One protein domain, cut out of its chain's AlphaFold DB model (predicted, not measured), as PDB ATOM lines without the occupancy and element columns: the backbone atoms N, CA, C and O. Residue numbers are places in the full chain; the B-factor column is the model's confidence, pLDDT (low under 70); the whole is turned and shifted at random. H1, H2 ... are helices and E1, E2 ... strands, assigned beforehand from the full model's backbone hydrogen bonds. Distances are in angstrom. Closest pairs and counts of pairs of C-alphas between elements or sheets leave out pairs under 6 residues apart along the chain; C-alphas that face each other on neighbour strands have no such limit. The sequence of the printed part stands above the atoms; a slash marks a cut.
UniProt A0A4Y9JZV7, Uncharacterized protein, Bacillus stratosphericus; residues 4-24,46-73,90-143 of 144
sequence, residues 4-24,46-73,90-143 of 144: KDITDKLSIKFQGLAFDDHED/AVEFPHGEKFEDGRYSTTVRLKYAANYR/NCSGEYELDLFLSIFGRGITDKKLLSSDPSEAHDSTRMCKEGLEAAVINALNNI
ATOM      1  N   LYS A   4      85.448  24.190  36.252       86.38
ATOM      2  CA  LYS A   4      85.261  23.067  37.169       86.38
ATOM      3  C   LYS A   4      83.788  22.894  37.530       86.38
ATOM      4  O   LYS A   4      83.286  21.778  37.458       86.38
ATOM      5  N   ASP A   5      83.084  23.990  37.809       87.69
ATOM      6  CA  ASP A   5      81.640  23.983  38.060       87.69
ATOM      7  C   ASP A   5      80.862  23.333  36.899       87.69
ATOM      8  O   ASP A   5      79.895  22.600  37.115       87.69
ATOM      9  N   ILE A   6      81.270  23.612  35.651       87.25
ATOM     10  CA  ILE A   6      80.639  23.046  34.448       87.25
ATOM     11  C   ILE A   6      80.920  21.546  34.364       87.25
ATOM     12  O   ILE A   6      79.986  20.770  34.162       87.25
ATOM     13  N   THR A   7      82.178  21.138  34.555       90.81
ATOM     14  CA  THR A   7      82.574  19.723  34.573       90.81
ATOM     15  C   THR A   7      81.802  18.937  35.632       90.81
ATOM     16  O   THR A   7      81.280  17.862  35.343       90.81
ATOM     17  N   ASP A   8      81.671  19.478  36.844       90.62
ATOM     18  CA  ASP A   8      80.975  18.815  37.949       90.62
ATOM     19  C   ASP A   8      79.477  18.648  37.638       90.62
ATOM     20  O   ASP A   8      78.912  17.568  37.834       90.62
ATOM     21  N   LYS A   9      78.833  19.677  37.065       91.00
ATOM     22  CA  LYS A   9      77.439  19.589  36.593       91.00
ATOM     23  C   LYS A   9      77.262  18.542  35.496       91.00
ATOM     24  O   LYS A   9      76.308  17.767  35.550       91.00
ATOM     25  N   LEU A  10      78.163  18.515  34.513       92.06
ATOM     26  CA  LEU A  10      78.144  17.532  33.428       92.06
ATOM     27  C   LEU A  10      78.311  16.109  33.971       92.06
ATOM     28  O   LEU A  10      77.550  15.220  33.598       92.06
ATOM     29  N   SER A  11      79.250  15.911  34.896       92.31
ATOM     30  CA  SER A  11      79.494  14.624  35.553       92.31
ATOM     31  C   SER A  11      78.250  14.100  36.261       92.31
ATOM     32  O   SER A  11      77.820  12.980  35.995       92.31
ATOM     33  N   ILE A  12      77.593  14.938  37.068       91.50
ATOM     34  CA  ILE A  12      76.340  14.570  37.746       91.50
ATOM     35  C   ILE A  12      75.229  14.254  36.736       91.50
ATOM     36  O   ILE A  12      74.447  13.333  36.955       91.50
ATOM     37  N   LYS A  13      75.143  15.011  35.636       93.00
ATOM     38  CA  LYS A  13      74.097  14.833  34.620       93.00
ATOM     39  C   LYS A  13      74.270  13.539  33.821       93.00
ATOM     40  O   LYS A  13      73.273  12.929  33.446       93.00
ATOM     41  N   PHE A  14      75.510  13.155  33.522       94.31
ATOM     42  CA  PHE A  14      75.814  11.981  32.704       94.31
ATOM     43  C   PHE A  14      75.933  10.697  33.523       94.31
ATOM     44  O   PHE A  14      75.633   9.622  33.010       94.31
ATOM     45  N   GLN A  15      76.352  10.776  34.785       93.38
ATOM     46  CA  GLN A  15      76.506   9.594  35.623       93.38
ATOM     47  C   GLN A  15      75.149   8.911  35.840       93.38
ATOM     48  O   GLN A  15      74.225   9.497  36.399       93.38
ATOM     49  N   GLY A  16      75.029   7.649  35.416       93.81
ATOM     50  CA  GLY A  16      73.772   6.905  35.510       93.81
ATOM     51  C   GLY A  16      72.691   7.368  34.528       93.81
ATOM     52  O   GLY A  16      71.538   6.961  34.675       93.81
ATOM     53  N   LEU A  17      73.029   8.201  33.537       96.06
ATOM     54  CA  LEU A  17      72.090   8.615  32.499       96.06
ATOM     55  C   LEU A  17      71.643   7.391  31.694       96.06
ATOM     56  O   LEU A  17      72.470   6.661  31.138       96.06
ATOM     57  N   ALA A  18      70.332   7.169  31.648       97.06
ATOM     58  CA  ALA A  18      69.730   6.144  30.813       97.06
ATOM     59  C   ALA A  18      69.684   6.594  29.348       97.06
ATOM     60  O   ALA A  18      69.570   7.788  29.059       97.06
ATOM     61  N   PHE A  19      69.753   5.628  28.440       96.81
ATOM     62  CA  PHE A  19      69.530   5.838  27.017       96.81
ATOM     63  C   PHE A  19      68.791   4.642  26.427       96.81
ATOM     64  O   PHE A  19      68.978   3.509  26.871       96.81
ATOM     65  N   ASP A  20      67.974   4.901  25.420       96.12
ATOM     66  CA  ASP A  20      67.187   3.901  24.723       96.12
ATOM     67  C   ASP A  20      67.035   4.277  23.250       96.12
ATOM     68  O   ASP A  20      67.222   5.434  22.867       96.12
ATOM     69  N   ASP A  21      66.746   3.274  22.429       95.75
ATOM     70  CA  ASP A  21      66.422   3.457  21.018       95.75
ATOM     71  C   ASP A  21      65.559   2.295  20.505       95.75
ATOM     72  O   ASP A  21      65.613   1.169  21.023       95.75
ATOM     73  N   HIS A  22      64.761   2.562  19.473       96.69
ATOM     74  CA  HIS A  22      63.845   1.605  18.854       96.69
ATOM     75  C   HIS A  22      63.793   1.790  17.339       96.69
ATOM     76  O   HIS A  22      63.440   2.851  16.830       96.69
ATOM     77  N   GLU A  23      64.054   0.703  16.618       97.00
ATOM     78  CA  GLU A  23      63.900   0.637  15.167       97.00
ATOM     79  C   GLU A  23      62.842  -0.403  14.793       97.00
ATOM     80  O   GLU A  23      62.994  -1.590  15.096       97.00
ATOM     81  N   ASP A  24      61.798   0.018  14.073       96.00
ATOM     82  CA  ASP A  24      60.814  -0.879  13.456       96.00
ATOM     83  C   ASP A  24      60.949  -0.851  11.926       96.00
ATOM     84  O   ASP A  24      60.445   0.041  11.241       96.00
ATOM     85  N   ALA A  46      80.028   4.956  33.990       94.69
ATOM     86  CA  ALA A  46      81.075   5.830  34.502       94.69
ATOM     87  C   ALA A  46      81.341   6.980  33.533       94.69
ATOM     88  O   ALA A  46      81.178   6.827  32.318       94.69
ATOM     89  N   VAL A  47      81.770   8.108  34.093       95.75
ATOM     90  CA  VAL A  47      82.056   9.346  33.371       95.75
ATOM     91  C   VAL A  47      83.398   9.895  33.835       95.75
ATOM     92  O   VAL A  47      83.623  10.066  35.033       95.75
ATOM     93  N   GLU A  48      84.273  10.211  32.889       95.12
ATOM     94  CA  GLU A  48      85.557  10.857  33.156       95.12
ATOM     95  C   GLU A  48      85.734  12.076  32.252       95.12
ATOM     96  O   GLU A  48      85.449  12.019  31.059       95.12
ATOM     97  N   PHE A  49      86.253  13.172  32.806       92.88
ATOM     98  CA  PHE A  49      86.577  14.390  32.057       92.88
ATOM     99  C   PHE A  49      88.089  14.609  32.078       92.88
ATOM    100  O   PHE A  49      88.594  15.296  32.968       92.88
ATOM    101  N   PRO A  50      88.843  13.998  31.147       88.00
ATOM    102  CA  PRO A  50      90.297  14.128  31.123       88.00
ATOM    103  C   PRO A  50      90.767  15.570  30.886       88.00
ATOM    104  O   PRO A  50      91.820  15.948  31.393       88.00
ATOM    105  N   HIS A  51      90.004  16.377  30.140       83.88
ATOM    106  CA  HIS A  51      90.363  17.757  29.808       83.88
ATOM    107  C   HIS A  51      89.117  18.634  29.701       83.88
ATOM    108  O   HIS A  51      88.133  18.233  29.083       83.88
ATOM    109  N   GLY A  52      89.172  19.850  30.245       86.50
ATOM    110  CA  GLY A  52      88.135  20.866  30.092       86.50
ATOM    111  C   GLY A  52      88.752  22.260  30.107       86.50
ATOM    112  O   GLY A  52      89.569  22.567  30.973       86.50
ATOM    113  N   GLU A  53      88.370  23.098  29.150       88.88
ATOM    114  CA  GLU A  53      88.879  24.457  28.989       88.88
ATOM    115  C   GLU A  53      87.721  25.441  28.821       88.88
ATOM    116  O   GLU A  53      86.730  25.167  28.141       88.88
ATOM    117  N   LYS A  54      87.860  26.615  29.441       87.62
ATOM    118  CA  LYS A  54      86.952  27.741  29.254       87.62
ATOM    119  C   LYS A  54      87.686  28.866  28.532       87.62
ATOM    120  O   LYS A  54      88.720  29.326  29.003       87.62
ATOM    121  N   PHE A  55      87.106  29.332  27.438       86.88
ATOM    122  CA  PHE A  55      87.633  30.409  26.610       86.88
ATOM    123  C   PHE A  55      87.172  31.783  27.117       86.88
ATOM    124  O   PHE A  55      86.149  31.908  27.800       86.88
ATOM    125  N   GLU A  56      87.915  32.836  26.758       84.88
ATOM    126  CA  GLU A  56      87.618  34.225  27.152       84.88
ATOM    127  C   GLU A  56      86.250  34.715  26.651       84.88
ATOM    128  O   GLU A  56      85.598  35.526  27.305       84.88
ATOM    129  N   ASP A  57      85.776  34.170  25.529       84.44
ATOM    130  CA  ASP A  57      84.458  34.454  24.950       84.44
ATOM    131  C   ASP A  57      83.295  33.730  25.661       84.44
ATOM    132  O   ASP A  57      82.142  33.813  25.236       84.44
ATOM    133  N   GLY A  58      83.585  33.021  26.757       82.75
ATOM    134  CA  GLY A  58      82.602  32.305  27.559       82.75
ATOM    135  C   GLY A  58      82.234  30.924  27.022       82.75
ATOM    136  O   GLY A  58      81.405  30.255  27.645       82.75
ATOM    137  N   ARG A  59      82.842  30.470  25.917       88.75
ATOM    138  CA  ARG A  59      82.723  29.079  25.472       88.75
ATOM    139  C   ARG A  59      83.446  28.145  26.432       88.75
ATOM    140  O   ARG A  59      84.455  28.501  27.035       88.75
ATOM    141  N   TYR A  60      82.946  26.928  26.538       90.69
ATOM    142  CA  TYR A  60      83.573  25.840  27.267       90.69
ATOM    143  C   TYR A  60      83.660  24.623  26.351       90.69
ATOM    144  O   TYR A  60      82.682  24.295  25.678       90.69
ATOM    145  N   SER A  61      84.825  23.984  26.310       93.06
ATOM    146  CA  SER A  61      85.068  22.760  25.549       93.06
ATOM    147  C   SER A  61      85.657  21.704  26.471       93.06
ATOM    148  O   SER A  61      86.530  22.012  27.281       93.06
ATOM    149  N   THR A  62      85.191  20.466  26.369       94.69
ATOM    150  CA  THR A  62      85.699  19.362  27.190       94.69
ATOM    151  C   THR A  62      85.630  18.045  26.445       94.69
ATOM    152  O   THR A  62      84.677  17.793  25.712       94.69
ATOM    153  N   THR A  63      86.619  17.193  26.676       95.12
ATOM    154  CA  THR A  63      86.551  15.785  26.292       95.12
ATOM    155  C   THR A  63      85.928  15.013  27.446       95.12
ATOM    156  O   THR A  63      86.385  15.136  28.586       95.12
ATOM    157  N   VAL A  64      84.918  14.197  27.158       95.56
ATOM    158  CA  VAL A  64      84.313  13.259  28.105       95.56
ATOM    159  C   VAL A  64      84.524  11.826  27.634       95.56
ATOM    160  O   VAL A  64      84.380  11.522  26.453       95.56
ATOM    161  N   ARG A  65      84.842  10.929  28.565       97.12
ATOM    162  CA  ARG A  65      84.863   9.481  28.353       97.12
ATOM    163  C   ARG A  65      83.710   8.851  29.108       97.12
ATOM    164  O   ARG A  65      83.562   9.054  30.311       97.12
ATOM    165  N   LEU A  66      82.896   8.097  28.388       96.81
ATOM    166  CA  LEU A  66      81.674   7.476  28.870       96.81
ATOM    167  C   LEU A  66      81.817   5.967  28.767       96.81
ATOM    168  O   LEU A  66      81.934   5.422  27.669       96.81
ATOM    169  N   LYS A  67      81.763   5.280  29.906       97.31
ATOM    170  CA  LYS A  67      81.616   3.826  29.926       97.31
ATOM    171  C   LYS A  67      80.137   3.486  29.911       97.31
ATOM    172  O   LYS A  67      79.400   3.962  30.771       97.31
ATOM    173  N   TYR A  68      79.698   2.659  28.973       97.00
ATOM    174  CA  TYR A  68      78.287   2.314  28.804       97.00
ATOM    175  C   TYR A  68      78.065   0.803  28.807       97.00
ATOM    176  O   TYR A  68      78.962   0.017  28.500       97.00
ATOM    177  N   ALA A  69      76.842   0.411  29.152       97.44
ATOM    178  CA  ALA A  69      76.325  -0.936  28.963       97.44
ATOM    179  C   ALA A  69      74.834  -0.860  28.619       97.44
ATOM    180  O   ALA A  69      74.120  -0.019  29.172       97.44
ATOM    181  N   ALA A  70      74.371  -1.729  27.723       97.69
ATOM    182  CA  ALA A  70      72.971  -1.806  27.333       97.69
ATOM    183  C   ALA A  70      72.533  -3.229  26.997       97.69
ATOM    184  O   ALA A  70      73.324  -4.070  26.565       97.69
ATOM    185  N   ASN A  71      71.236  -3.470  27.151       97.69
ATOM    186  CA  ASN A  71      70.583  -4.680  26.688       97.69
ATOM    187  C   ASN A  71      70.024  -4.435  25.291       97.69
ATOM    188  O   ASN A  71      69.237  -3.513  25.095       97.69
ATOM    189  N   TYR A  72      70.403  -5.282  24.343       97.31
ATOM    190  CA  TYR A  72      69.864  -5.258  22.988       97.31
ATOM    191  C   TYR A  72      68.921  -6.429  22.793       97.31
ATOM    192  O   TYR A  72      69.236  -7.561  23.178       97.31
ATOM    193  N   ARG A  73      67.793  -6.162  22.146       97.44
ATOM    194  CA  ARG A  73      66.805  -7.172  21.782       97.44
ATOM    195  C   ARG A  73      66.407  -6.969  20.335       97.44
ATOM    196  O   ARG A  73      66.168  -5.844  19.912       97.44
ATOM    197  N   ASN A  90      73.710  -8.065  24.381       95.06
ATOM    198  CA  ASN A  90      74.090  -6.883  25.142       95.06
ATOM    199  C   ASN A  90      75.329  -6.201  24.557       95.06
ATOM    200  O   ASN A  90      76.250  -6.874  24.103       95.06
ATOM    201  N   CYS A  91      75.338  -4.871  24.597       95.06
ATOM    202  CA  CYS A  91      76.484  -4.063  24.211       95.06
ATOM    203  C   CYS A  91      77.141  -3.476  25.471       95.06
ATOM    204  O   CYS A  91      76.470  -3.168  26.461       95.06
ATOM    205  N   SER A  92      78.442  -3.243  25.426       97.25
ATOM    206  CA  SER A  92      79.155  -2.414  26.390       97.25
ATOM    207  C   SER A  92      80.404  -1.828  25.752       97.25
ATOM    208  O   SER A  92      80.866  -2.317  24.722       97.25
ATOM    209  N   GLY A  93      80.956  -0.775  26.339       96.38
ATOM    210  CA  GLY A  93      82.170  -0.179  25.807       96.38
ATOM    211  C   GLY A  93      82.509   1.161  26.421       96.38
ATOM    212  O   GLY A  93      81.933   1.575  27.430       96.38
ATOM    213  N   GLU A  94      83.454   1.834  25.776       96.94
ATOM    214  CA  GLU A  94      83.910   3.168  26.143       96.94
ATOM    215  C   GLU A  94      83.854   4.096  24.934       96.94
ATOM    216  O   GLU A  94      84.358   3.773  23.851       96.94
ATOM    217  N   TYR A  95      83.231   5.254  25.133       95.19
ATOM    218  CA  TYR A  95      83.004   6.264  24.110       95.19
ATOM    219  C   TYR A  95      83.595   7.600  24.543       95.19
ATOM    220  O   TYR A  95      83.300   8.086  25.631       95.19
ATOM    221  N   GLU A  96      84.452   8.176  23.710       96.25
ATOM    222  CA  GLU A  96      85.048   9.494  23.917       96.25
ATOM    223  C   GLU A  96      84.315  10.509  23.036       96.25
ATOM    224  O   GLU A  96      84.124  10.283  21.838       96.25
ATOM    225  N   LEU A  97      83.867  11.604  23.643       95.81
ATOM    226  CA  LEU A  97      83.119  12.675  22.995       95.81
ATOM    227  C   LEU A  97      83.753  14.018  23.336       95.81
ATOM    228  O   LEU A  97      83.969  14.314  24.511       95.81
ATOM    229  N   ASP A  98      83.953  14.858  22.330       94.62
ATOM    230  CA  ASP A  98      84.287  16.261  22.552       94.62
ATOM    231  C   ASP A  98      83.008  17.088  22.565       94.62
ATOM    232  O   ASP A  98      82.213  17.060  21.623       94.62
ATOM    233  N   LEU A  99      82.797  17.809  23.658       94.56
ATOM    234  CA  LEU A  99      81.605  18.591  23.933       94.56
ATOM    235  C   LEU A  99      81.941  20.073  23.897       94.56
ATOM    236  O   LEU A  99      82.947  20.497  24.464       94.56
ATOM    237  N   PHE A 100      81.042  20.876  23.334       92.31
ATOM    238  CA  PHE A 100      81.109  22.329  23.438       92.31
ATOM    239  C   PHE A 100      79.840  22.891  24.075       92.31
ATOM    240  O   PHE A 100      78.722  22.437  23.819       92.31
ATOM    241  N   LEU A 101      80.018  23.921  24.896       91.12
ATOM    242  CA  LEU A 101      78.956  24.693  25.517       91.12
ATOM    243  C   LEU A 101      79.230  26.180  25.292       91.12
ATOM    244  O   LEU A 101      80.305  26.688  25.600       91.12
ATOM    245  N   SER A 102      78.251  26.894  24.751       88.38
ATOM    246  CA  SER A 102      78.326  28.334  24.513       88.38
ATOM    247  C   SER A 102      76.959  28.986  24.685       88.38
ATOM    248  O   SER A 102      75.933  28.306  24.729       88.38
ATOM    249  N   ILE A 103      76.933  30.320  24.711       81.31
ATOM    250  CA  ILE A 103      75.681  31.092  24.684       81.31
ATOM    251  C   ILE A 103      74.893  30.906  23.377       81.31
ATOM    252  O   ILE A 103      73.683  31.103  23.365       81.31
ATOM    253  N   PHE A 104      75.564  30.528  22.284       80.88
ATOM    254  CA  PHE A 104      74.959  30.380  20.956       80.88
ATOM    255  C   PHE A 104      74.522  28.946  20.649       80.88
ATOM    256  O   PHE A 104      73.848  28.711  19.650       80.88
ATOM    257  N   GLY A 105      74.912  27.981  21.481       84.94
ATOM    258  CA  GLY A 105      74.621  26.576  21.245       84.94
ATOM    259  C   GLY A 105      75.506  25.637  22.050       84.94
ATOM    260  O   GLY A 105      76.517  26.037  22.637       84.94
ATOM    261  N   ARG A 106      75.100  24.371  22.066       91.62
ATOM    262  CA  ARG A 106      75.762  23.262  22.753       91.62
ATOM    263  C   ARG A 106      75.754  22.055  21.823       91.62
ATOM    264  O   ARG A 106      74.861  21.949  20.982       91.62
ATOM    265  N   GLY A 107      76.708  21.148  21.973       92.69
ATOM    266  CA  GLY A 107      76.712  19.929  21.172       92.69
ATOM    267  C   GLY A 107      77.989  19.116  21.277       92.69
ATOM    268  O   GLY A 107      78.829  19.358  22.143       92.69
ATOM    269  N   ILE A 108      78.100  18.152  20.366       93.25
ATOM    270  CA  ILE A 108      79.228  17.231  20.223       93.25
ATOM    271  C   ILE A 108      80.009  17.626  18.961       93.25
ATOM    272  O   ILE A 108      79.401  17.777  17.899       93.25
ATOM    273  N   THR A 109      81.325  17.803  19.065       92.25
ATOM    274  CA  THR A 109      82.213  18.190  17.950       92.25
ATOM    275  C   THR A 109      83.034  17.042  17.392       92.25
ATOM    276  O   THR A 109      83.271  17.018  16.188       92.25
ATOM    277  N   ASP A 110      83.448  16.101  18.237       93.38
ATOM    278  CA  ASP A 110      84.184  14.906  17.823       93.38
ATOM    279  C   ASP A 110      83.705  13.685  18.607       93.38
ATOM    280  O   ASP A 110      83.139  13.810  19.700       93.38
ATOM    281  N   LYS A 111      83.881  12.509  18.007       94.00
ATOM    282  CA  LYS A 111      83.385  11.238  18.518       94.00
ATOM    283  C   LYS A 111      84.372  10.129  18.220       94.00
ATOM    284  O   LYS A 111      84.761   9.916  17.071       94.00
ATOM    285  N   LYS A 112      84.699   9.341  19.236       94.31
ATOM    286  CA  LYS A 112      85.641   8.240  19.095       94.31
ATOM    287  C   LYS A 112      85.230   7.052  19.945       94.31
ATOM    288  O   LYS A 112      85.151   7.125  21.168       94.31
ATOM    289  N   LEU A 113      85.028   5.913  19.286       92.06
ATOM    290  CA  LEU A 113      84.882   4.644  19.983       92.06
ATOM    291  C   LEU A 113      86.254   4.168  20.460       92.06
ATOM    292  O   LEU A 113      87.153   3.945  19.651       92.06
ATOM    293  N   LEU A 114      86.410   4.019  21.774       93.75
ATOM    294  CA  LEU A 114      87.636   3.494  22.374       93.75
ATOM    295  C   LEU A 114      87.589   1.969  22.456       93.75
ATOM    296  O   LEU A 114      88.584   1.299  22.187       93.75
ATOM    297  N   SER A 115      86.427   1.421  22.814       94.75
ATOM    298  CA  SER A 115      86.182  -0.020  22.847       94.75
ATOM    299  C   SER A 115      84.693  -0.332  22.710       94.75
ATOM    300  O   SER A 115      83.844   0.476  23.092       94.75
ATOM    301  N   SER A 116      84.381  -1.517  22.186       93.94
ATOM    302  CA  SER A 116      83.032  -2.079  22.203       93.94
ATOM    303  C   SER A 116      83.064  -3.599  22.298       93.94
ATOM    304  O   SER A 116      83.935  -4.253  21.720       93.94
ATOM    305  N   ASP A 117      82.066  -4.144  22.974       93.75
ATOM    306  CA  ASP A 117      81.691  -5.551  22.945       93.75
ATOM    307  C   ASP A 117      80.163  -5.628  22.812       93.75
ATOM    308  O   ASP A 117      79.478  -5.122  23.702       93.75
ATOM    309  N   PRO A 118      79.600  -6.177  21.720       91.62
ATOM    310  CA  PRO A 118      80.277  -6.810  20.587       91.62
ATOM    311  C   PRO A 118      81.035  -5.812  19.698       91.62
ATOM    312  O   PRO A 118      81.056  -4.597  19.923       91.62
ATOM    313  N   SER A 119      81.688  -6.332  18.656       90.31
ATOM    314  CA  SER A 119      82.420  -5.500  17.701       90.31
ATOM    315  C   SER A 119      81.517  -4.464  17.024       90.31
ATOM    316  O   SER A 119      80.295  -4.594  16.949       90.31
ATOM    317  N   GLU A 120      82.147  -3.427  16.485       87.94
ATOM    318  CA  GLU A 120      81.487  -2.283  15.850       87.94
ATOM    319  C   GLU A 120      80.613  -2.639  14.634       87.94
ATOM    320  O   GLU A 120      79.780  -1.843  14.216       87.94
ATOM    321  N   ALA A 121      80.790  -3.841  14.080       89.38
ATOM    322  CA  ALA A 121      80.038  -4.332  12.932       89.38
ATOM    323  C   ALA A 121      78.612  -4.800  13.277       89.38
ATOM    324  O   ALA A 121      77.823  -5.038  12.366       89.38
ATOM    325  N   HIS A 122      78.288  -4.980  14.562       92.31
ATOM    326  CA  HIS A 122      76.975  -5.463  14.981       92.31
ATOM    327  C   HIS A 122      75.978  -4.312  15.207       92.31
ATOM    328  O   HIS A 122      76.334  -3.271  15.762       92.31
ATOM    329  N   ASP A 123      74.706  -4.534  14.851       91.12
ATOM    330  CA  ASP A 123      73.616  -3.556  15.014       91.12
ATOM    331  C   ASP A 123      73.487  -3.057  16.465       91.12
ATOM    332  O   ASP A 123      73.223  -1.880  16.691       91.12
ATOM    333  N   SER A 124      73.719  -3.927  17.452       93.75
ATOM    334  CA  SER A 124      73.663  -3.554  18.875       93.75
ATOM    335  C   SER A 124      74.668  -2.456  19.236       93.75
ATOM    336  O   SER A 124      74.319  -1.521  19.951       93.75
ATOM    337  N   THR A 125      75.896  -2.518  18.714       94.38
ATOM    338  CA  THR A 125      76.923  -1.501  18.974       94.38
ATOM    339  C   THR A 125      76.585  -0.182  18.284       94.38
ATOM    340  O   THR A 125      76.799   0.878  18.869       94.38
ATOM    341  N   ARG A 126      76.020  -0.225  17.069       94.62
ATOM    342  CA  ARG A 126      75.519   0.972  16.377       94.62
ATOM    343  C   ARG A 126      74.407   1.650  17.182       94.62
ATOM    344  O   ARG A 126      74.563   2.816  17.533       94.62
ATOM    345  N   MET A 127      73.358   0.906  17.541       95.50
ATOM    346  CA  MET A 127      72.224   1.445  18.303       95.50
ATOM    347  C   MET A 127      72.654   1.979  19.675       95.50
ATOM    348  O   MET A 127      72.146   3.001  20.125       95.50
ATOM    349  N   CYS A 128      73.635   1.350  20.333       95.44
ATOM    350  CA  CYS A 128      74.170   1.874  21.590       95.44
ATOM    351  C   CYS A 128      74.799   3.249  21.441       95.44
ATOM    352  O   CYS A 128      74.607   4.096  22.307       95.44
ATOM    353  N   LYS A 129      75.545   3.481  20.359       94.31
ATOM    354  CA  LYS A 129      76.152   4.789  20.106       94.31
ATOM    355  C   LYS A 129      75.096   5.830  19.788       94.31
ATOM    356  O   LYS A 129      75.120   6.897  20.384       94.31
ATOM    357  N   GLU A 130      74.168   5.510  18.890       94.69
ATOM    358  CA  GLU A 130      73.109   6.431  18.469       94.69
ATOM    359  C   GLU A 130      72.234   6.845  19.663       94.69
ATOM    360  O   GLU A 130      72.074   8.042  19.919       94.69
ATOM    361  N   GLY A 131      71.786   5.878  20.472       95.19
ATOM    362  CA  GLY A 131      71.037   6.142  21.702       95.19
ATOM    363  C   GLY A 131      71.843   6.932  22.740       95.19
ATOM    364  O   GLY A 131      71.349   7.916  23.295       95.19
ATOM    365  N   LEU A 132      73.106   6.557  22.981       95.56
ATOM    366  CA  LEU A 132      73.989   7.262  23.918       95.56
ATOM    367  C   LEU A 132      74.220   8.720  23.500       95.56
ATOM    368  O   LEU A 132      74.124   9.624  24.329       95.56
ATOM    369  N   GLU A 133      74.511   8.969  22.225       94.75
ATOM    370  CA  GLU A 133      74.725  10.313  21.688       94.75
ATOM    371  C   GLU A 133      73.470  11.177  21.799       94.75
ATOM    372  O   GLU A 133      73.556  12.329  22.234       94.75
ATOM    373  N   ALA A 134      72.305  10.626  21.449       94.56
ATOM    374  CA  ALA A 134      71.031  11.318  21.587       94.56
ATOM    375  C   ALA A 134      70.763  11.692  23.054       94.56
ATOM    376  O   ALA A 134      70.403  12.836  23.350       94.56
ATOM    377  N   ALA A 135      71.011  10.767  23.987       94.56
ATOM    378  CA  ALA A 135      70.874  11.017  25.417       94.56
ATOM    379  C   ALA A 135      71.844  12.101  25.912       94.56
ATOM    380  O   ALA A 135      71.423  13.008  26.634       94.56
ATOM    381  N   VAL A 136      73.113  12.072  25.490       94.62
ATOM    382  CA  VAL A 136      74.116  13.093  25.844       94.62
ATOM    383  C   VAL A 136      73.718  14.469  25.311       94.62
ATOM    384  O   VAL A 136      73.739  15.439  26.069       94.62
ATOM    385  N   ILE A 137      73.299  14.579  24.045       93.38
ATOM    386  CA  ILE A 137      72.838  15.848  23.455       93.38
ATOM    387  C   ILE A 137      71.618  16.386  24.213       93.38
ATOM    388  O   ILE A 137      71.572  17.565  24.572       93.38
ATOM    389  N   ASN A 138      70.645  15.524  24.514       91.88
ATOM    390  CA  ASN A 138      69.471  15.904  25.295       91.88
ATOM    391  C   ASN A 138      69.856  16.358  26.708       91.88
ATOM    392  O   ASN A 138      69.342  17.364  27.199       91.88
ATOM    393  N   ALA A 139      70.785  15.662  27.362       91.94
ATOM    394  CA  ALA A 139      71.286  16.043  28.674       91.94
ATOM    395  C   ALA A 139      71.998  17.404  28.638       91.94
ATOM    396  O   ALA A 139      71.712  18.241  29.493       91.94
ATOM    397  N   LEU A 140      72.833  17.664  27.624       91.06
ATOM    398  CA  LEU A 140      73.526  18.941  27.404       91.06
ATOM    399  C   LEU A 140      72.568  20.120  27.222       91.06
ATOM    400  O   LEU A 140      72.791  21.204  27.772       91.06
ATOM    401  N   ASN A 141      71.485  19.921  26.476       87.06
ATOM    402  CA  ASN A 141      70.470  20.952  26.262       87.06
ATOM    403  C   ASN A 141      69.711  21.315  27.551       87.06
ATOM    404  O   ASN A 141      69.170  22.409  27.643       87.06
ATOM    405  N   ASN A 142      69.750  20.449  28.568       83.56
ATOM    406  CA  ASN A 142      69.070  20.614  29.856       83.56
ATOM    407  C   ASN A 142      70.036  20.919  31.021       83.56
ATOM    408  O   ASN A 142      69.795  20.497  32.160       83.56
ATOM    409  N   ILE A 143      71.165  21.573  30.736       81.69
ATOM    410  CA  ILE A 143      72.096  22.097  31.748       81.69
ATOM    411  C   ILE A 143      71.819  23.586  31.960       81.69
ATOM    412  O   ILE A 143      71.912  24.370  31.012       81.69
TER     413      ILE A 143
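What this domain is: This is residues 4 to 24, 46 to 73 and 90 to 143 of the 144 residues of an uncharacterized protein of Bacillus stratosphericus (UniProt A0A4Y9JZV7). A long, twisted sheet of four strands, E2 to E5, curls round one long helix, H2, and a shorter helix, H1, packs on the same face of the sheet near E2 and E3. A separate strand, E1, packs on H2 and is near E3, but pairs with no named strand. The printed part has 103 residues with two named helices and five named strands, in the order H1 E1 E2 E3 E4 E5 H2; the sheet's order is E2 - E3 - E4 - E5, all antiparallel, and the class is mixed, helices and strands. The whole is compact, with a radius of gyration of the C-alphas of 14.0 A, yet elongated in outline, spanning 45 by 26 by 21 A.

How they stand to each other: H1, residues 4 to 14, is on the sheet of E2, residues 46 to 54, E3, residues 60 to 73, E4, residues 91 to 102, and E5, residues 105 to 117. Its height over the sheet is 8.0 A, and it lies over E3 and runs along the strands, at 10 degrees to E3 on the local plane. E1, residues 18 to 24, pairs with no named strand; it has 12 pairs of C-alphas within 8 A of H2, residues 123 to 141, the closest being those of Asp 20 and Gly 131, 5.4 A apart. E2 and E3 form a hairpin, with N 48 and O 65 within hydrogen-bond range at 2.9 A. E3 and E4 are antiparallel neighbours, with N 64 and O 97 at 2.8 A. E4 and E5 form a second hairpin, with N 98 and O 110 at 2.9 A. The four strands bend by 57 to 65 degrees, E5 by 65 degrees at residue 114, and the sheet curls round H2. H1 and H2 are on the same face, in two layers, helices on one face of a sheet. H2 touches H1 with residues 136 to 140 alone, opposite ways at a steep tilt of 46 degrees; the closest C-alphas, those of Lys 13 and Ala 139, are 6.7 A apart. In H1 and H2 every O i to N i+4 pair is within hydrogen-bond range.

Where its parts are: H1 begins at C-alpha 4, (85.261, 23.067, 37.169), and is 15.2 A long. E1 is 20.7 A long and E2 23.3 A. E3, the longest strand by residues, is 37.4 A and ends at C-alpha 73, (66.805, -7.172, 21.782). E4 is 32.5 A and E5 32.9 A. H2 is 27.1 A and ends at C-alpha 141, (70.470, 20.952, 26.262).

The domain as a whole: The two C-alphas farthest apart, those of Glu 56 and Arg 73, are 46.6 A apart. Residues 25 to 45 are not printed, with 30.0 A from C-alpha 24 to C-alpha 46; residues 74 to 89 are not printed, with 8.0 A from C-alpha 73 to C-alpha 90. Of the links that are printed whole, those of H1 to E1, E2 to E3, E4 to E5 and E5 to H2 are tight. The mean pLDDT of the printed part of the model is 92.5, and no printed residue is under 70.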